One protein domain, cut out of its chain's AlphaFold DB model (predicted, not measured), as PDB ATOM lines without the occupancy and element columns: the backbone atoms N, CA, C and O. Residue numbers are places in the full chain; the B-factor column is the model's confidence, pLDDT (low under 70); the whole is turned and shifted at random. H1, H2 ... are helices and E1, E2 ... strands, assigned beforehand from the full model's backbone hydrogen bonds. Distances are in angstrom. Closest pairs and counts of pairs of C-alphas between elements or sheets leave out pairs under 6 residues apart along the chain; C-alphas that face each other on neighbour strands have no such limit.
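This is residues 6 to 35 and 43 to 154 of the 167 residues of an uncharacterized protein of Azospirillum oryzae (UniProt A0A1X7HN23). Look for one twisted wall of seven strands, with helices H2, H3, H4 and H5 covering one face and the other face bare. H3 runs slantwise through the helix layer, and H1, not on the sheet, packs on it. The printed part has 142 residues, with seven named strands and five named helices, in the order E1 E2 E3 H1 H2 H3 H4 H5 E4 E5 E6 E7 along the chain. The sheet order is E1 E3 E2 E7 E6 E5 E4, mixed, and the class is mixed, helices and strands. The whole is compact and rounded, with a radius of gyration of the C-alphas of 13.7 A and spans of 33 by 33 by 26 A.

Start at edge strand E1, residues 6 to 8, parallel to E3, residues 25 to 32; N 7 and O 28 are 2.8 A apart, within hydrogen-bond range. E2, residues 15 to 22, forms a hairpin with E3, with N 18 and O 29 at 2.8 A. Its other neighbour is antiparallel E7, residues 148 to 153, with N 19 and O 151 at 2.8 A. E4, residues 125 to 129, E5, residues 132 to 137, E6, residues 140 to 145, and E7 form a meander, each strand the antiparallel neighbour of the one before; look at N 127 and O 134, 2.8 A, N 135 and O 142, 2.8 A, and N 143 and O 150, 2.7 A. The hub is H3, residues 80 to 93, 9.4 A over the sheet in height and slantwise to the strands. With residues 87 to 93 alone it touches H1, residues 46 to 54, closest at C-alphas 90 and 48, 5.3 A. It touches H2, residues 61 to 70, at a steep tilt of 54 degrees, closest at C-alphas 87 and 61, 4.8 A. H4, residues 97 to 109, forms a helical hairpin with H3, a shallow tilt of 20 degrees, opposite ways, closest at C-alphas 107 and 82, 5.3 A. H5, residues 111 to 119, lies over E5 and along the strands, and touches residues 81 to 82 of H3, closest at C-alphas 115 and 81, 6.1 A. Every O i to N i+4 pair is within hydrogen-bond range in H1, H2, H4 and H5; in H3, 8 of 10 are.

Find C-alpha 6 at (15.025, 16.869, 26.662), where E1 begins. E2 and E3 are each 23.7 A long. H3 runs 19.3 A from C-alpha 80 at (33.285, 34.780, 34.829), and H4 runs 18.6 A. E7 ends at C-alpha 153, (17.910, 32.202, 28.250).

Residues 36 to 42 are cut out, with 13.2 A between C-alphas 35 and 43. Of the links printed whole, none is long. Confidence is under 70 at residues 6 to 14, 33 to 35 and 43 to 45.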
ATOM      1  N   SER A   6      15.651  15.783  25.918       52.44
ATOM      2  CA  SER A   6      15.025  16.869  26.662       52.44
ATOM      3  C   SER A   6      15.218  16.617  28.150       52.44
ATOM      4  O   SER A   6      14.948  15.520  28.635       52.44
ATOM      5  N   ILE A   7      15.710  17.627  28.859       58.56
ATOM      6  CA  ILE A   7      15.848  17.641  30.312       58.56
ATOM      7  C   ILE A   7      14.972  18.785  30.814       58.56
ATOM      8  O   ILE A   7      15.199  19.939  30.465       58.56
ATOM      9  N   ILE A   8      13.960  18.475  31.622       55.66
ATOM     10  CA  ILE A   8      13.059  19.469  32.214       55.66
ATOM     11  C   ILE A   8      13.107  19.295  33.733       55.66
ATOM     12  O   ILE A   8      12.750  18.232  34.240       55.66
ATOM     13  N   ARG A   9      13.542  20.326  34.466       58.06
ATOM     14  CA  ARG A   9      13.500  20.391  35.936       58.06
ATOM     15  C   ARG A   9      12.576  21.543  36.345       58.06
ATOM     16  O   ARG A   9      12.942  22.704  36.170       58.06
ATOM     17  N   GLN A  10      11.368  21.225  36.821       48.88
ATOM     18  CA  GLN A  10      10.326  22.208  37.152       48.88
ATOM     19  C   GLN A  10       9.990  22.239  38.656       48.88
ATOM     20  O   GLN A  10       9.555  21.234  39.210       48.88
ATOM     21  N   SER A  11      10.127  23.414  39.275       44.81
ATOM     22  CA  SER A  11       9.590  23.824  40.582       44.81
ATOM     23  C   SER A  11       9.326  25.351  40.666       44.81
ATOM     24  O   SER A  11       9.550  25.966  41.705       44.81
ATOM     25  N   GLY A  12       8.841  25.978  39.581       47.66
ATOM     26  CA  GLY A  12       8.358  27.374  39.535       47.66
ATOM     27  C   GLY A  12       9.257  28.382  38.778       47.66
ATOM     28  O   GLY A  12      10.452  28.153  38.619       47.66
ATOM     29  N   PRO A  13       8.706  29.498  38.250       54.16
ATOM     30  CA  PRO A  13       9.471  30.514  37.505       54.16
ATOM     31  C   PRO A  13      10.357  31.405  38.409       54.16
ATOM     32  O   PRO A  13       9.954  31.653  39.548       54.16
ATOM     33  N   PRO A  14      11.485  31.977  37.914       54.59
ATOM     34  CA  PRO A  14      12.120  31.835  36.589       54.59
ATOM     35  C   PRO A  14      13.256  30.783  36.544       54.59
ATOM     36  O   PRO A  14      13.935  30.532  37.536       54.59
ATOM     37  N   GLY A  15      13.487  30.178  35.369       75.00
ATOM     38  CA  GLY A  15      14.529  29.162  35.147       75.00
ATOM     39  C   GLY A  15      15.416  29.449  33.937       75.00
ATOM     40  O   GLY A  15      15.018  30.170  33.025       75.00
ATOM     41  N   VAL A  16      16.606  28.856  33.930       84.44
ATOM     42  CA  VAL A  16      17.517  28.802  32.786       84.44
ATOM     43  C   VAL A  16      16.946  27.864  31.722       84.44
ATOM     44  O   VAL A  16      16.495  26.760  32.030       84.44
ATOM     45  N   CYS A  17      17.002  28.272  30.457       88.31
ATOM     46  CA  CYS A  17      16.666  27.417  29.321       88.31
ATOM     47  C   CYS A  17      17.818  27.411  28.322       88.31
ATOM     48  O   CYS A  17      18.202  28.469  27.835       88.31
ATOM     49  N   ALA A  18      18.322  26.232  27.977       89.38
ATOM     50  CA  ALA A  18      19.304  26.028  26.926       89.38
ATOM     51  C   ALA A  18      18.713  25.154  25.814       89.38
ATOM     52  O   ALA A  18      17.981  24.198  26.080       89.38
ATOM     53  N   VAL A  19      19.029  25.473  24.565       90.31
ATOM     54  CA  VAL A  19      18.631  24.700  23.385       90.31
ATOM     55  C   VAL A  19      19.838  24.570  22.471       90.31
ATOM     56  O   VAL A  19      20.554  25.540  22.264       90.31
ATOM     57  N   ALA A  20      20.053  23.394  21.895       91.88
ATOM     58  CA  ALA A  20      21.008  23.197  20.816       91.88
ATOM     59  C   ALA A  20      20.365  22.400  19.684       91.88
ATOM     60  O   ALA A  20      19.597  21.465  19.917       91.88
ATOM     61  N   GLN A  21      20.670  22.770  18.448       92.50
ATOM     62  CA  GLN A  21      20.155  22.121  17.256       92.50
ATOM     63  C   GLN A  21      21.219  22.102  16.165       92.50
ATOM     64  O   GLN A  21      21.816  23.121  15.833       92.50
ATOM     65  N   GLU A  22      21.404  20.942  15.552       88.88
ATOM     66  CA  GLU A  22      22.266  20.761  14.390       88.88
ATOM     67  C   GLU A  22      21.806  19.510  13.645       88.88
ATOM     68  O   GLU A  22      21.494  18.531  14.292       88.88
ATOM     69  N   ARG A  23      21.705  19.527  12.311       83.00
ATOM     70  CA  ARG A  23      21.282  18.400  11.434       83.00
ATOM     71  C   ARG A  23      21.061  17.034  12.127       83.00
ATOM     72  O   ARG A  23      21.986  16.242  12.272       83.00
ATOM     73  N   GLY A  24      19.811  16.732  12.485       80.31
ATOM     74  CA  GLY A  24      19.432  15.443  13.093       80.31
ATOM     75  C   GLY A  24      19.674  15.326  14.606       80.31
ATOM     76  O   GLY A  24      19.393  14.279  15.179       80.31
ATOM     77  N   PHE A  25      20.149  16.394  15.242       83.81
ATOM     78  CA  PHE A  25      20.342  16.570  16.674       83.81
ATOM     79  C   PHE A  25      19.524  17.771  17.168       83.81
ATOM     80  O   PHE A  25      19.587  18.870  16.610       83.81
ATOM     81  N   CYS A  26      18.759  17.556  18.233       86.88
ATOM     82  CA  CYS A  26      18.081  18.600  18.985       86.88
ATOM     83  C   CYS A  26      18.128  18.262  20.476       86.88
ATOM     84  O   CYS A  26      17.744  17.167  20.893       86.88
ATOM     85  N   ALA A  27      18.604  19.204  21.275       84.88
ATOM     86  CA  ALA A  27      18.730  19.075  22.711       84.88
ATOM     87  C   ALA A  27      18.097  20.282  23.396       84.88
ATOM     88  O   ALA A  27      18.308  21.419  22.974       84.88
ATOM     89  N   VAL A  28      17.325  20.038  24.450       84.88
ATOM     90  CA  VAL A  28      16.701  21.091  25.257       84.88
ATOM     91  C   VAL A  28      16.953  20.796  26.725       84.88
ATOM     92  O   VAL A  28      16.731  19.677  27.181       84.88
ATOM     93  N   SER A  29      17.369  21.811  27.471       82.25
ATOM     94  CA  SER A  29      17.523  21.763  28.917       82.25
ATOM     95  C   SER A  29      16.783  22.937  29.535       82.25
ATOM     96  O   SER A  29      16.977  24.084  29.142       82.25
ATOM     97  N   GLN A  30      15.919  22.654  30.498       81.06
ATOM     98  CA  GLN A  30      15.271  23.647  31.339       81.06
ATOM     99  C   GLN A  30      15.622  23.332  32.784       81.06
ATOM    100  O   GLN A  30      15.298  22.254  33.288       81.06
ATOM    101  N   ALA A  31      16.290  24.272  33.441       73.69
ATOM    102  CA  ALA A  31      16.728  24.142  34.816       73.69
ATOM    103  C   ALA A  31      16.231  25.338  35.625       73.69
ATOM    104  O   ALA A  31      16.437  26.489  35.256       73.69
ATOM    105  N   GLN A  32      15.554  25.070  36.730       70.69
ATOM    106  CA  GLN A  32      15.142  26.089  37.693       70.69
ATOM    107  C   GLN A  32      16.041  26.027  38.925       70.69
ATOM    108  O   GLN A  32      16.825  25.084  39.074       70.69
ATOM    109  N   ARG A  33      15.947  27.045  39.791       62.69
ATOM    110  CA  ARG A  33      16.665  27.051  41.068       62.69
ATOM    111  C   ARG A  33      16.388  25.720  41.788       62.69
ATOM    112  O   ARG A  33      15.214  25.380  41.939       62.69
ATOM    113  N   PRO A  34      17.418  24.969  42.216       52.44
ATOM    114  CA  PRO A  34      17.199  23.765  43.004       52.44
ATOM    115  C   PRO A  34      16.401  24.141  44.256       52.44
ATOM    116  O   PRO A  34      16.833  25.023  44.999       52.44
ATOM    117  N   ASP A  35      15.245  23.513  44.493       51.94
ATOM    118  CA  ASP A  35      14.583  23.634  45.792       51.94
ATOM    119  C   ASP A  35      15.516  23.005  46.840       51.94
ATOM    120  O   ASP A  35      15.789  21.802  46.757       51.94
ATOM    121  N   ALA A  43      20.751  16.077  39.096       45.03
ATOM    122  CA  ALA A  43      21.347  15.420  37.950       45.03
ATOM    123  C   ALA A  43      22.696  16.113  37.734       45.03
ATOM    124  O   ALA A  43      22.841  17.038  36.938       45.03
ATOM    125  N   THR A  44      23.680  15.628  38.490       51.53
ATOM    126  CA  THR A  44      25.058  15.532  38.045       51.53
ATOM    127  C   THR A  44      24.989  14.728  36.759       51.53
ATOM    128  O   THR A  44      25.173  13.512  36.747       51.53
ATOM    129  N   ASP A  45      24.621  15.382  35.656       62.84
ATOM    130  CA  ASP A  45      24.853  14.804  34.353       62.84
ATOM    131  C   ASP A  45      26.372  14.781  34.227       62.84
ATOM    132  O   ASP A  45      27.009  15.743  33.795       62.84
ATOM    133  N   GLY A  46      26.974  13.702  34.736       72.94
ATOM    134  CA  GLY A  46      28.416  13.529  34.801       72.94
ATOM    135  C   GLY A  46      29.044  13.663  33.419       72.94
ATOM    136  O   GLY A  46      30.235  13.919  33.319       72.94
ATOM    137  N   ARG A  47      28.238  13.562  32.354       83.56
ATOM    138  CA  ARG A  47      28.636  13.801  30.972       83.56
ATOM    139  C   ARG A  47      28.848  15.284  30.687       83.56
ATOM    140  O   ARG A  47      29.867  15.617  30.095       83.56
ATOM    141  N   ALA A  48      27.955  16.164  31.142       85.38
ATOM    142  CA  ALA A  48      28.132  17.612  31.036       85.38
ATOM    143  C   ALA A  48      29.332  18.089  31.866       85.38
ATOM    144  O   ALA A  48      30.178  18.822  31.362       85.38
ATOM    145  N   VAL A  49      29.481  17.576  33.094       87.25
ATOM    146  CA  VAL A  49      30.665  17.854  33.928       87.25
ATOM    147  C   VAL A  49      31.945  17.344  33.261       87.25
ATOM    148  O   VAL A  49      32.922  18.079  33.159       87.25
ATOM    149  N   ALA A  50      31.950  16.110  32.749       87.31
ATOM    150  CA  ALA A  50      33.107  15.564  32.045       87.31
ATOM    151  C   ALA A  50      33.439  16.346  30.765       87.31
ATOM    152  O   ALA A  50      34.615  16.501  30.444       87.31
ATOM    153  N   ALA A  51      32.436  16.848  30.036       89.19
ATOM    154  CA  ALA A  51      32.645  17.691  28.862       89.19
ATOM    155  C   ALA A  51      33.306  19.028  29.232       89.19
ATOM    156  O   ALA A  51      34.248  19.434  28.560       89.19
ATOM    157  N   LEU A  52      32.879  19.661  30.329       91.69
ATOM    158  CA  LEU A  52      33.477  20.902  30.837       91.69
ATOM    159  C   LEU A  52      34.919  20.703  31.317       91.69
ATOM    160  O   LEU A  52      35.806  21.468  30.942       91.69
ATOM    161  N   LEU A  53      35.186  19.625  32.060       91.56
ATOM    162  CA  LEU A  53      36.540  19.305  32.523       91.56
ATOM    163  C   LEU A  53      37.517  19.077  31.360       91.56
ATOM    164  O   LEU A  53      38.686  19.437  31.467       91.56
ATOM    165  N   ARG A  54      37.051  18.521  30.231       91.25
ATOM    166  CA  ARG A  54      37.878  18.337  29.021       91.25
ATOM    167  C   ARG A  54      38.324  19.651  28.387       91.25
ATOM    168  O   ARG A  54      39.360  19.660  27.734       91.25
ATOM    169  N   ILE A  55      37.559  20.722  28.576       91.25
ATOM    170  CA  ILE A  55      37.872  22.062  28.063       91.25
ATOM    171  C   ILE A  55      38.438  22.985  29.155       91.25
ATOM    172  O   ILE A  55      38.560  24.185  28.951       91.25
ATOM    173  N   GLY A  56      38.805  22.430  30.317       89.44
ATOM    174  CA  GLY A  56      39.458  23.166  31.402       89.44
ATOM    175  C   GLY A  56      38.519  23.950  32.323       89.44
ATOM    176  O   GLY A  56      38.999  24.657  33.207       89.44
ATOM    177  N   ILE A  57      37.198  23.809  32.181       89.81
ATOM    178  CA  ILE A  57      36.221  24.499  33.032       89.81
ATOM    179  C   ILE A  57      35.873  23.619  34.236       89.81
ATOM    180  O   ILE A  57      35.371  22.503  34.094       89.81
ATOM    181  N   SER A  58      36.112  24.146  35.440       88.81
ATOM    182  CA  SER A  58      35.786  23.464  36.706       88.81
ATOM    183  C   SER A  58      34.386  23.795  37.241       88.81
ATOM    184  O   SER A  58      33.890  23.123  38.146       88.81
ATOM    185  N   LEU A  59      33.734  24.828  36.698       90.06
ATOM    186  CA  LEU A  59      32.388  25.234  37.088       90.06
ATOM    187  C   LEU A  59      31.354  24.218  36.588       90.06
ATOM    188  O   LEU A  59      31.188  24.042  35.387       90.06
ATOM    189  N   SER A  60      30.631  23.563  37.498       88.94
ATOM    190  CA  SER A  60      29.586  22.604  37.114       88.94
ATOM    191  C   SER A  60      28.309  23.294  36.594       88.94
ATOM    192  O   SER A  60      28.015  24.416  37.016       88.94
ATOM    193  N   PRO A  61      27.485  22.621  35.765       87.06
ATOM    194  CA  PRO A  61      26.226  23.188  35.264       87.06
ATOM    195  C   PRO A  61      25.224  23.510  36.379       87.06
ATOM    196  O   PRO A  61      24.513  24.512  36.308       87.06
ATOM    197  N   ASP A  62      25.180  22.677  37.425       83.69
ATOM    198  CA  ASP A  62      24.315  22.895  38.589       83.69
ATOM    199  C   ASP A  62      24.769  24.141  39.372       83.69
ATOM    200  O   ASP A  62      23.938  24.982  39.705       83.69
ATOM    201  N   ALA A  63      26.079  24.304  39.600       86.56
ATOM    202  CA  ALA A  63      26.630  25.487  40.269       86.56
ATOM    203  C   ALA A  63      26.408  26.768  39.449       86.56
ATOM    204  O   ALA A  63      26.038  27.796  40.007       86.56
ATOM    205  N   ALA A  64      26.570  26.701  38.123       90.06
ATOM    206  CA  ALA A  64      26.249  27.816  37.238       90.06
ATOM    207  C   ALA A  64      24.753  28.165  37.300       90.06
ATOM    208  O   ALA A  64      24.405  29.333  37.423       90.06
ATOM    209  N   THR A  65      23.866  27.164  37.283       86.75
ATOM    210  CA  THR A  65      22.413  27.376  37.407       86.75
ATOM    211  C   THR A  65      22.055  28.025  38.744       86.75
ATOM    212  O   THR A  65      21.300  28.996  38.776       86.75
ATOM    213  N   GLU A  66      22.605  27.524  39.850       84.94
ATOM    214  CA  GLU A  66      22.415  28.099  41.185       84.94
ATOM    215  C   GLU A  66      22.895  29.553  41.242       84.94
ATOM    216  O   GLU A  66      22.171  30.422  41.731       84.94
ATOM    217  N   PHE A  67      24.067  29.833  40.670       88.12
ATOM    218  CA  PHE A  67      24.630  31.175  40.601       88.12
ATOM    219  C   PHE A  67      23.724  32.125  39.815       88.12
ATOM    220  O   PHE A  67      23.262  33.116  40.374       88.12
ATOM    221  N   VAL A  68      23.394  31.813  38.556       87.81
ATOM    222  CA  VAL A  68      22.623  32.735  37.698       87.81
ATOM    223  C   VAL A  68      21.176  32.913  38.154       87.81
ATOM    224  O   VAL A  68      20.564  33.928  37.854       87.81
ATOM    225  N   THR A  69      20.610  31.946  38.886       83.44
ATOM    226  CA  THR A  69      19.264  32.069  39.480       83.44
ATOM    227  C   THR A  69      19.251  32.857  40.790       83.44
ATOM    228  O   THR A  69      18.178  33.249  41.247       83.44
ATOM    229  N   THR A  70      20.417  33.094  41.394       82.94
ATOM    230  CA  THR A  70      20.553  33.795  42.680       82.94
ATOM    231  C   THR A  70      21.148  35.189  42.516       82.94
ATOM    232  O   THR A  70      20.754  36.115  43.221       82.94
ATOM    233  N   ILE A  71      22.099  35.339  41.598       86.62
ATOM    234  CA  ILE A  71      22.891  36.547  41.402       86.62
ATOM    235  C   ILE A  71      22.529  37.128  40.034       86.62
ATOM    236  O   ILE A  71      22.705  36.446  39.021       86.62
ATOM    237  N   PRO A  72      22.023  38.370  39.980       85.12
ATOM    238  CA  PRO A  72      21.576  38.965  38.733       85.12
ATOM    239  C   PRO A  72      22.777  39.354  37.843       85.12
ATOM    240  O   PRO A  72      23.869  39.585  38.379       85.12
ATOM    241  N   PRO A  73      22.607  39.427  36.506       87.19
ATOM    242  CA  PRO A  73      23.711  39.626  35.565       87.19
ATOM    243  C   PRO A  73      24.593  40.845  35.839       87.19
ATOM    244  O   PRO A  73      25.792  40.798  35.590       87.19
ATOM    245  N   GLU A  74      24.040  41.915  36.406       87.62
ATOM    246  CA  GLU A  74      24.742  43.163  36.730       87.62
ATOM    247  C   GLU A  74      25.813  42.992  37.823       87.62
ATOM    248  O   GLU A  74      26.671  43.854  37.988       87.62
ATOM    249  N   GLN A  75      25.770  41.886  38.573       91.38
ATOM    250  CA  GLN A  75      26.799  41.486  39.547       91.38
ATOM    251  C   GLN A  75      27.791  40.461  38.958       91.38
ATOM    252  O   GLN A  75      28.697  39.982  39.641       91.38
ATOM    253  N   TRP A  76      27.599  40.142  37.675       92.25
ATOM    254  CA  TRP A  76      28.528  39.533  36.732       92.25
ATOM    255  C   TRP A  76      29.938  40.135  36.847       92.25
ATOM    256  O   TRP A  76      30.048  41.349  36.963       92.25
ATOM    257  N   THR A  77      31.014  39.360  36.705       95.25
ATOM    258  CA  THR A  77      32.303  39.926  36.260       95.25
ATOM    259  C   THR A  77      32.500  39.552  34.802       95.25
ATOM    260  O   THR A  77      31.923  38.571  34.315       95.25
ATOM    261  N   VAL A  78      33.312  40.332  34.096       95.81
ATOM    262  CA  VAL A  78      33.612  40.082  32.685       95.81
ATOM    263  C   VAL A  78      34.245  38.699  32.519       95.81
ATOM    264  O   VAL A  78      33.832  37.935  31.655       95.81
ATOM    265  N   GLU A  79      35.170  38.342  33.407       94.19
ATOM    266  CA  GLU A  79      35.960  37.112  33.335       94.19
ATOM    267  C   GLU A  79      35.120  35.858  33.604       94.19
ATOM    268  O   GLU A  79      35.351  34.822  32.989       94.19
ATOM    269  N   GLN A  80      34.124  35.938  34.497       94.38
ATOM    270  CA  GLN A  80      33.285  34.780  34.829       94.38
ATOM    271  C   GLN A  80      32.132  34.557  33.845       94.38
ATOM    272  O   GLN A  80      31.562  33.467  33.795       94.38
ATOM    273  N   THR A  81      31.760  35.584  33.074       95.00
ATOM    274  CA  THR A  81      30.590  35.531  32.188       95.00
ATOM    275  C   THR A  81      30.702  34.401  31.151       95.00
ATOM    276  O   THR A  81      29.763  33.607  31.070       95.00
ATOM    277  N   PRO A  82      31.813  34.236  30.405       96.06
ATOM    278  CA  PRO A  82      31.959  33.127  29.460       96.06
ATOM    279  C   PRO A  82      31.802  31.749  30.115       96.06
ATOM    280  O   PRO A  82      31.043  30.916  29.620       96.06
ATOM    281  N   ASP A  83      32.453  31.522  31.258       95.94
ATOM    282  CA  ASP A  83      32.429  30.227  31.947       95.94
ATOM    283  C   ASP A  83      31.020  29.870  32.444       95.94
ATOM    284  O   ASP A  83      30.598  28.719  32.316       95.94
ATOM    285  N   LEU A  84      30.251  30.851  32.937       95.19
ATOM    286  CA  LEU A  84      28.842  30.664  33.306       95.19
ATOM    287  C   LEU A  84      28.004  30.218  32.103       95.19
ATOM    288  O   LEU A  84      27.259  29.242  32.188       95.19
ATOM    289  N   LEU A  85      28.134  30.907  30.968       95.62
ATOM    290  CA  LEU A  85      27.351  30.614  29.764       95.62
ATOM    291  C   LEU A  85      27.688  29.231  29.195       95.62
ATOM    292  O   LEU A  85      26.781  28.464  28.858       95.62
ATOM    293  N   VAL A  86      28.976  28.878  29.136       96.69
ATOM    294  CA  VAL A  86      29.436  27.563  28.663       96.69
ATOM    295  C   VAL A  86      28.980  26.453  29.605       96.69
ATOM    296  O   VAL A  86      28.484  25.422  29.142       96.69
ATOM    297  N   ALA A  87      29.078  26.661  30.921       94.19
ATOM    298  CA  ALA A  87      28.606  25.692  31.904       94.19
ATOM    299  C   ALA A  87      27.110  25.389  31.726       94.19
ATOM    300  O   ALA A  87      26.714  24.221  31.748       94.19
ATOM    301  N   LEU A  88      26.284  26.401  31.454       92.62
ATOM    302  CA  LEU A  88      24.854  26.218  31.192       92.62
ATOM    303  C   LEU A  88      24.587  25.523  29.846       92.62
ATOM    304  O   LEU A  88      23.780  24.589  29.781       92.62
ATOM    305  N   LEU A  89      25.295  25.910  28.780       94.00
ATOM    306  CA  LEU A  89      25.179  25.290  27.453       94.00
ATOM    307  C   LEU A  89      25.646  23.829  27.426       94.00
ATOM    308  O   LEU A  89      25.133  23.032  26.638       94.00
ATOM    309  N   SER A  90      26.558  23.430  28.313       92.69
ATOM    310  CA  SER A  90      27.023  22.039  28.398       92.69
ATOM    311  C   SER A  90      25.889  21.039  28.666       92.69
ATOM    312  O   SER A  90      25.975  19.890  28.235       92.69
ATOM    313  N   SER A  91      24.786  21.481  29.285       88.50
ATOM    314  CA  SER A  91      23.595  20.652  29.516       88.50
ATOM    315  C   SER A  91      22.929  20.163  28.225       88.50
ATOM    316  O   SER A  91      22.262  19.131  28.237       88.50
ATOM    317  N   VAL A  92      23.145  20.862  27.106       89.38
ATOM    318  CA  VAL A  92      22.640  20.495  25.773       89.38
ATOM    319  C   VAL A  92      23.750  20.168  24.773       89.38
ATOM    320  O   VAL A  92      23.469  19.578  23.736       89.38
ATOM    321  N   LEU A  93      25.011  20.499  25.074       91.69
ATOM    322  CA  LEU A  93      26.160  20.310  24.176       91.69
ATOM    323  C   LEU A  93      27.175  19.256  24.646       91.69
ATOM    324  O   LEU A  93      28.208  19.092  24.007       91.69
ATOM    325  N   TRP A  94      26.915  18.487  25.706       88.12
ATOM    326  CA  TRP A  94      27.868  17.474  26.197       88.12
ATOM    327  C   TRP A  94      28.228  16.382  25.165       88.12
ATOM    328  O   TRP A  94      29.288  15.766  25.267       88.12
ATOM    329  N   GLN A  95      27.376  16.149  24.156       87.12
ATOM    330  CA  GLN A  95      27.649  15.251  23.015       87.12
ATOM    331  C   GLN A  95      28.433  15.917  21.880       87.12
ATOM    332  O   GLN A  95      28.828  15.241  20.934       87.12
ATOM    333  N   GLN A  96      28.657  17.225  21.974       88.69
ATOM    334  CA  GLN A  96      29.390  18.037  21.012       88.69
ATOM    335  C   GLN A  96      30.538  18.792  21.709       88.69
ATOM    336  O   GLN A  96      30.524  20.023  21.774       88.69
ATOM    337  N   PRO A  97      31.539  18.077  22.256       87.00
ATOM    338  CA  PRO A  97      32.632  18.700  23.002       87.00
ATOM    339  C   PRO A  97      33.421  19.715  22.164       87.00
ATOM    340  O   PRO A  97      33.821  20.743  22.698       87.00
ATOM    341  N   ASP A  98      33.575  19.484  20.857       91.19
ATOM    342  CA  ASP A  98      34.270  20.415  19.957       91.19
ATOM    343  C   ASP A  98      33.492  21.725  19.775       91.19
ATOM    344  O   ASP A  98      34.080  22.806  19.749       91.19
ATOM    345  N   ALA A  99      32.157  21.651  19.693       92.81
ATOM    346  CA  ALA A  99      31.310  22.840  19.644       92.81
ATOM    347  C   ALA A  99      31.376  23.605  20.970       92.81
ATOM    348  O   ALA A  99      31.505  24.825  20.962       92.81
ATOM    349  N   LEU A 100      31.348  22.897  22.103       93.62
ATOM    350  CA  LEU A 100      31.474  23.503  23.429       93.62
ATOM    351  C   LEU A 100      32.832  24.204  23.613       93.62
ATOM    352  O   LEU A 100      32.863  25.333  24.093       93.62
ATOM    353  N   ALA A 101      33.930  23.572  23.184       95.06
ATOM    354  CA  ALA A 101      35.275  24.149  23.218       95.06
ATOM    355  C   ALA A 101      35.382  25.404  22.341       95.06
ATOM    356  O   ALA A 101      35.895  26.428  22.780       95.06
ATOM    357  N   ALA A 102      34.855  25.348  21.116       95.94
ATOM    358  CA  ALA A 102      34.878  26.495  20.218       95.94
ATOM    359  C   ALA A 102      34.042  27.669  20.747       95.94
ATOM    360  O   ALA A 102      34.458  28.818  20.644       95.94
ATOM    361  N   ILE A 103      32.878  27.386  21.341       97.06
ATOM    362  CA  ILE A 103      32.059  28.407  22.003       97.06
ATOM    363  C   ILE A 103      32.822  29.015  23.182       97.06
ATOM    364  O   ILE A 103      32.797  30.228  23.350       97.06
ATOM    365  N   HIS A 104      33.514  28.204  23.984       96.69
ATOM    366  CA  HIS A 104      34.301  28.698  25.115       96.69
ATOM    367  C   HIS A 104      35.383  29.686  24.686       96.69
ATOM    368  O   HIS A 104      35.441  30.779  25.243       96.69
ATOM    369  N   VAL A 105      36.164  29.347  23.656       96.12
ATOM    370  CA  VAL A 105      37.177  30.252  23.088       96.12
ATOM    371  C   VAL A 105      36.527  31.542  22.580       96.12
ATOM    372  O   VAL A 105      36.911  32.625  23.014       96.12
ATOM    373  N   ALA A 106      35.487  31.432  21.748       95.75
ATOM    374  CA  ALA A 106      34.829  32.591  21.145       95.75
ATOM    375  C   ALA A 106      34.198  33.537  22.184       95.75
ATOM    376  O   ALA A 106      34.232  34.756  22.026       95.75
ATOM    377  N   LEU A 107      33.623  32.993  23.265       96.38
ATOM    378  CA  LEU A 107      33.048  33.811  24.332       96.38
ATOM    379  C   LEU A 107      34.125  34.523  25.166       96.38
ATOM    380  O   LEU A 107      33.871  35.625  25.645       96.38
ATOM    381  N   HIS A 108      35.301  33.918  25.350       95.88
ATOM    382  CA  HIS A 108      36.414  34.547  26.072       95.88
ATOM    383  C   HIS A 108      37.081  35.662  25.268       95.88
ATOM    384  O   HIS A 108      37.400  36.705  25.836       95.88
ATOM    385  N   GLU A 109      37.239  35.485  23.956       94.94
ATOM    386  CA  GLU A 109      37.790  36.522  23.072       94.94
ATOM    387  C   GLU A 109      36.953  37.810  23.099       94.94
ATOM    388  O   GLU A 109      37.506  38.908  23.085       94.94
ATOM    389  N   GLU A 110      35.630  37.679  23.233       95.31
ATOM    390  CA  GLU A 110      34.680  38.801  23.220       95.31
ATOM    391  C   GLU A 110      34.008  39.043  24.585       95.31
ATOM    392  O   GLU A 110      32.933  39.650  24.673       95.31
ATOM    393  N   ALA A 111      34.643  38.589  25.674       95.38
ATOM    394  CA  ALA A 111      34.052  38.540  27.015       95.38
ATOM    395  C   ALA A 111      33.460  39.882  27.468       95.38
ATOM    396  O   ALA A 111      32.351  39.922  28.000       95.38
ATOM    397  N   ALA A 112      34.161  40.991  27.217       94.69
ATOM    398  CA  ALA A 112      33.708  42.327  27.603       94.69
ATOM    399  C   ALA A 112      32.420  42.745  26.874       94.69
ATOM    400  O   ALA A 112      31.507  43.296  27.490       94.69
ATOM    401  N   GLN A 113      32.324  42.463  25.573       94.50
ATOM    402  CA  GLN A 113      31.166  42.828  24.753       94.50
ATOM    403  C   GLN A 113      29.962  41.946  25.080       94.50
ATOM    404  O   GLN A 113      28.847  42.448  25.231       94.50
ATOM    405  N   ILE A 114      30.197  40.642  25.256       94.31
ATOM    406  CA  ILE A 114      29.175  39.679  25.673       94.31
ATOM    407  C   ILE A 114      28.633  40.045  27.051       94.31
ATOM    408  O   ILE A 114      27.418  40.124  27.228       94.31
ATOM    409  N   HIS A 115      29.520  40.316  28.011       94.38
ATOM    410  CA  HIS A 115      29.135  40.750  29.347       94.38
ATOM    411  C   HIS A 115      28.295  42.027  29.283       94.38
ATOM    412  O   HIS A 115      27.169  42.036  29.774       94.38
ATOM    413  N   GLN A 116      28.773  43.067  28.590       92.88
ATOM    414  CA  GLN A 116      28.037  44.324  28.457       92.88
ATOM    415  C   GLN A 116      26.630  44.119  27.870       92.88
ATOM    416  O   GLN A 116      25.664  44.696  28.375       92.88
ATOM    417  N   ALA A 117      26.497  43.289  26.830       91.38
ATOM    418  CA  ALA A 117      25.217  42.996  26.188       91.38
ATOM    419  C   ALA A 117      24.269  42.174  27.081       91.38
ATOM    420  O   ALA A 117      23.055  42.364  27.026       91.38
ATOM    421  N   ILE A 118      24.810  41.291  27.924       90.31
ATOM    422  CA  ILE A 118      24.035  40.485  28.874       90.31
ATOM    423  C   ILE A 118      23.496  41.323  30.035       90.31
ATOM    424  O   ILE A 118      22.387  41.051  30.495       90.31
ATOM    425  N   VAL A 119      24.257  42.313  30.513       87.94
ATOM    426  CA  VAL A 119      23.889  43.113  31.696       87.94
ATOM    427  C   VAL A 119      23.107  44.379  31.368       87.94
ATOM    428  O   VAL A 119      22.486  44.955  32.255       87.94
ATOM    429  N   THR A 120      23.121  44.830  30.111       86.31
ATOM    430  CA  THR A 120      22.449  46.071  29.708       86.31
ATOM    431  C   THR A 120      21.080  45.768  29.101       86.31
ATOM    432  O   THR A 120      21.011  45.140  28.042       86.31
ATOM    433  N   PRO A 121      19.974  46.249  29.699       82.06
ATOM    434  CA  PRO A 121      18.664  46.202  29.061       82.06
ATOM    435  C   PRO A 121      18.683  46.955  27.727       82.06
ATOM    436  O   PRO A 121      19.087  48.115  27.662       82.06
ATOM    437  N   GLY A 122      18.227  46.314  26.654       79.00
ATOM    438  CA  GLY A 122      18.246  46.924  25.329       79.00
ATOM    439  C   GLY A 122      17.936  45.946  24.206       79.00
ATOM    440  O   GLY A 122      17.602  44.782  24.437       79.00
ATOM    441  N   ALA A 123      18.033  46.445  22.973       77.06
ATOM    442  CA  ALA A 123      17.966  45.593  21.795       77.06
ATOM    443  C   ALA A 123      19.163  44.621  21.789       77.06
ATOM    444  O   ALA A 123      20.267  45.038  22.146       77.06
ATOM    445  N   PRO A 124      18.971  43.359  21.367       84.44
ATOM    446  CA  PRO A 124      20.076  42.424  21.229       84.44
ATOM    447  C   PRO A 124      21.160  42.975  20.295       84.44
ATOM    448  O   PRO A 124      20.867  43.462  19.202       84.44
ATOM    449  N   ALA A 125      22.413  42.868  20.724       88.56
ATOM    450  CA  ALA A 125      23.580  43.110  19.900       88.56
ATOM    451  C   ALA A 125      23.828  41.896  18.997       88.56
ATOM    452  O   ALA A 125      23.804  40.750  19.450       88.56
ATOM    453  N   SER A 126      24.089  42.154  17.719       92.06
ATOM    454  CA  SER A 126      24.589  41.140  16.792       92.06
ATOM    455  C   SER A 126      26.107  41.228  16.757       92.06
ATOM    456  O   SER A 126      26.646  42.254  16.343       92.06
ATOM    457  N   LEU A 127      26.780  40.167  17.187       91.31
ATOM    458  CA  LEU A 127      28.237  40.065  17.242       91.31
ATOM    459  C   LEU A 127      28.696  38.934  16.318       91.31
ATOM    460  O   LEU A 127      28.032  37.906  16.211       91.31
ATOM    461  N   ASN A 128      29.837  39.112  15.662       92.19
ATOM    462  CA  ASN A 128      30.540  38.002  15.024       92.19
ATOM    463  C   ASN A 128      31.657  37.599  15.982       92.19
ATOM    464  O   ASN A 128      32.590  38.375  16.158       92.19
ATOM    465  N   ILE A 129      31.519  36.439  16.625       88.88
ATOM    466  CA  ILE A 129      32.495  35.931  17.591       88.88
ATOM    467  C   ILE A 129      33.144  34.682  16.993       88.88
ATOM    468  O   ILE A 129      32.494  33.646  16.829       88.88
ATOM    469  N   ASP A 130      34.402  34.812  16.576       92.44
ATOM    470  CA  ASP A 130      35.116  33.793  15.797       92.44
ATOM    471  C   ASP A 130      34.263  33.290  14.600       92.44
ATOM    472  O   ASP A 130      33.901  34.052  13.699       92.44
ATOM    473  N   GLN A 131      33.879  32.015  14.599       92.75
ATOM    474  CA  GLN A 131      33.083  31.366  13.557       92.75
ATOM    475  C   GLN A 131      31.565  31.418  13.786       92.75
ATOM    476  O   GLN A 131      30.810  30.818  13.012       92.75
ATOM    477  N   PHE A 132      31.104  32.058  14.863       95.19
ATOM    478  CA  PHE A 132      29.693  32.140  15.222       95.19
ATOM    479  C   PHE A 132      29.129  33.531  14.945       95.19
ATOM    480  O   PHE A 132      29.687  34.552  15.342       95.19
ATOM    481  N   GLN A 133      27.942  33.558  14.344       96.25
ATOM    482  CA  GLN A 133      27.071  34.720  14.426       96.25
ATOM    483  C   GLN A 133      26.296  34.635  15.741       96.25
ATOM    484  O   GLN A 133      25.502  33.706  15.939       96.25
ATOM    485  N   ALA A 134      26.540  35.593  16.630       95.69
ATOM    486  CA  ALA A 134      25.942  35.683  17.948       95.69
ATOM    487  C   ALA A 134      24.882  36.791  18.009       95.69
ATOM    488  O   ALA A 134      25.090  37.895  17.509       95.69
ATOM    489  N   SER A 135      23.757  36.511  18.660       95.31
ATOM    490  CA  SER A 135      22.816  37.519  19.141       95.31
ATOM    491  C   SER A 135      22.850  37.500  20.661       95.31
ATOM    492  O   SER A 135      22.540  36.484  21.280       95.31
ATOM    493  N   VAL A 136      23.275  38.603  21.269       92.69
ATOM    494  CA  VAL A 136      23.447  38.716  22.717       92.69
ATOM    495  C   VAL A 136      22.596  39.868  23.213       92.69
ATOM    496  O   VAL A 136      22.667  40.972  22.687       92.69
ATOM    497  N   GLY A 137      21.776  39.628  24.223       88.38
ATOM    498  CA  GLY A 137      20.957  40.665  24.834       88.38
ATOM    499  C   GLY A 137      20.724  40.375  26.303       88.38
ATOM    500  O   GLY A 137      21.224  39.385  26.842       88.38
ATOM    501  N   TYR A 138      19.928  41.225  26.942       85.31
ATOM    502  CA  TYR A 138      19.657  41.116  28.369       85.31
ATOM    503  C   TYR A 138      19.094  39.733  28.733       85.31
ATOM    504  O   TYR A 138      17.978  39.375  28.346       85.31
ATOM    505  N   GLY A 139      19.899  38.933  29.437       85.31
ATOM    506  CA  GLY A 139      19.572  37.550  29.797       85.31
ATOM    507  C   GLY A 139      19.447  36.567  28.626       85.31
ATOM    508  O   GLY A 139      18.800  35.528  28.775       85.31
ATOM    509  N   HIS A 140      20.022  36.859  27.460       90.38
ATOM    510  CA  HIS A 140      19.901  36.015  26.274       90.38
ATOM    511  C   HIS A 140      21.207  35.907  25.486       90.38
ATOM    512  O   HIS A 140      21.892  36.896  25.240       90.38
ATOM    513  N   LEU A 141      21.493  34.691  25.028       94.81
ATOM    514  CA  LEU A 141      22.532  34.384  24.058       94.81
ATOM    515  C   LEU A 141      21.949  33.444  22.998       94.81
ATOM    516  O   LEU A 141      21.363  32.417  23.334       94.81
ATOM    517  N   GLU A 142      22.140  33.753  21.726       96.50
ATOM    518  CA  GLU A 142      21.971  32.829  20.607       96.50
ATOM    519  C   GLU A 142      23.264  32.808  19.795       96.50
ATOM    520  O   GLU A 142      23.838  33.851  19.510       96.50
ATOM    521  N   LEU A 143      23.719  31.617  19.428       97.00
ATOM    522  CA  LEU A 143      24.900  31.353  18.621       97.00
ATOM    523  C   LEU A 143      24.477  30.541  17.406       97.00
ATOM    524  O   LEU A 143      23.741  29.561  17.535       97.00
ATOM    525  N   SER A 144      24.969  30.907  16.228       96.12
ATOM    526  CA  SER A 144      24.676  30.179  14.996       96.12
ATOM    527  C   SER A 144      25.889  30.085  14.076       96.12
ATOM    528  O   SER A 144      26.696  31.007  13.987       96.12
ATOM    529  N   ARG A 145      26.026  28.943  13.393       94.81
ATOM    530  CA  ARG A 145      27.057  28.691  12.373       94.81
ATOM    531  C   ARG A 145      26.533  27.666  11.371       94.81
ATOM    532  O   ARG A 145      26.403  26.482  11.685       94.81
ATOM    533  N   GLY A 146      26.217  28.100  10.152       92.25
ATOM    534  CA  GLY A 146      25.602  27.228   9.148       92.25
ATOM    535  C   GLY A 146      24.267  26.653   9.638       92.25
ATOM    536  O   GLY A 146      23.310  27.392   9.843       92.25
ATOM    537  N   THR A 147      24.191  25.330   9.823       91.62
ATOM    538  CA  THR A 147      22.992  24.653  10.364       91.62
ATOM    539  C   THR A 147      23.013  24.450  11.878       91.62
ATOM    540  O   THR A 147      22.030  23.949  12.417       91.62
ATOM    541  N   PHE A 148      24.119  24.782  12.546       94.38
ATOM    542  CA  PHE A 148      24.233  24.725  13.998       94.38
ATOM    543  C   PHE A 148      23.579  25.957  14.627       94.38
ATOM    544  O   PHE A 148      23.796  27.082  14.165       94.38
ATOM    545  N   ARG A 149      22.819  25.739  15.700       95.50
ATOM    546  CA  ARG A 149      22.280  26.771  16.585       95.50
ATOM    547  C   ARG A 149      22.393  26.326  18.036       95.50
ATOM    548  O   ARG A 149      22.043  25.193  18.353       95.50
ATOM    549  N   ALA A 150      22.795  27.230  18.913       95.69
ATOM    550  CA  ALA A 150      22.687  27.066  20.354       95.69
ATOM    551  C   ALA A 150      22.104  28.342  20.955       95.69
ATOM    552  O   ALA A 150      22.493  29.436  20.568       95.69
ATOM    553  N   SER A 151      21.167  28.224  21.885       94.75
ATOM    554  CA  SER A 151      20.601  29.371  22.577       94.75
ATOM    555  C   SER A 151      20.501  29.124  24.068       94.75
ATOM    556  O   SER A 151      20.348  27.995  24.534       94.75
ATOM    557  N   LEU A 152      20.606  30.214  24.811       93.56
ATOM    558  CA  LEU A 152      20.517  30.274  26.249       93.56
ATOM    559  C   LEU A 152      19.613  31.447  26.626       93.56
ATOM    560  O   LEU A 152      19.708  32.552  26.081       93.56
ATOM    561  N   ARG A 153      18.709  31.192  27.564       90.69
ATOM    562  CA  ARG A 153      17.910  32.202  28.250       90.69
ATOM    563  C   ARG A 153      18.174  32.085  29.735       90.69
ATOM    564  O   ARG A 153      18.051  31.001  30.306       90.69
ATOM    565  N   LEU A 154      18.551  33.203  30.325       88.06
ATOM    566  CA  LEU A 154      18.876  33.346  31.729       88.06
ATOM    567  C   LEU A 154      17.636  33.841  32.485       88.06
ATOM    568  O   LEU A 154      16.800  34.542  31.905       88.06
TER     569      LEU A 154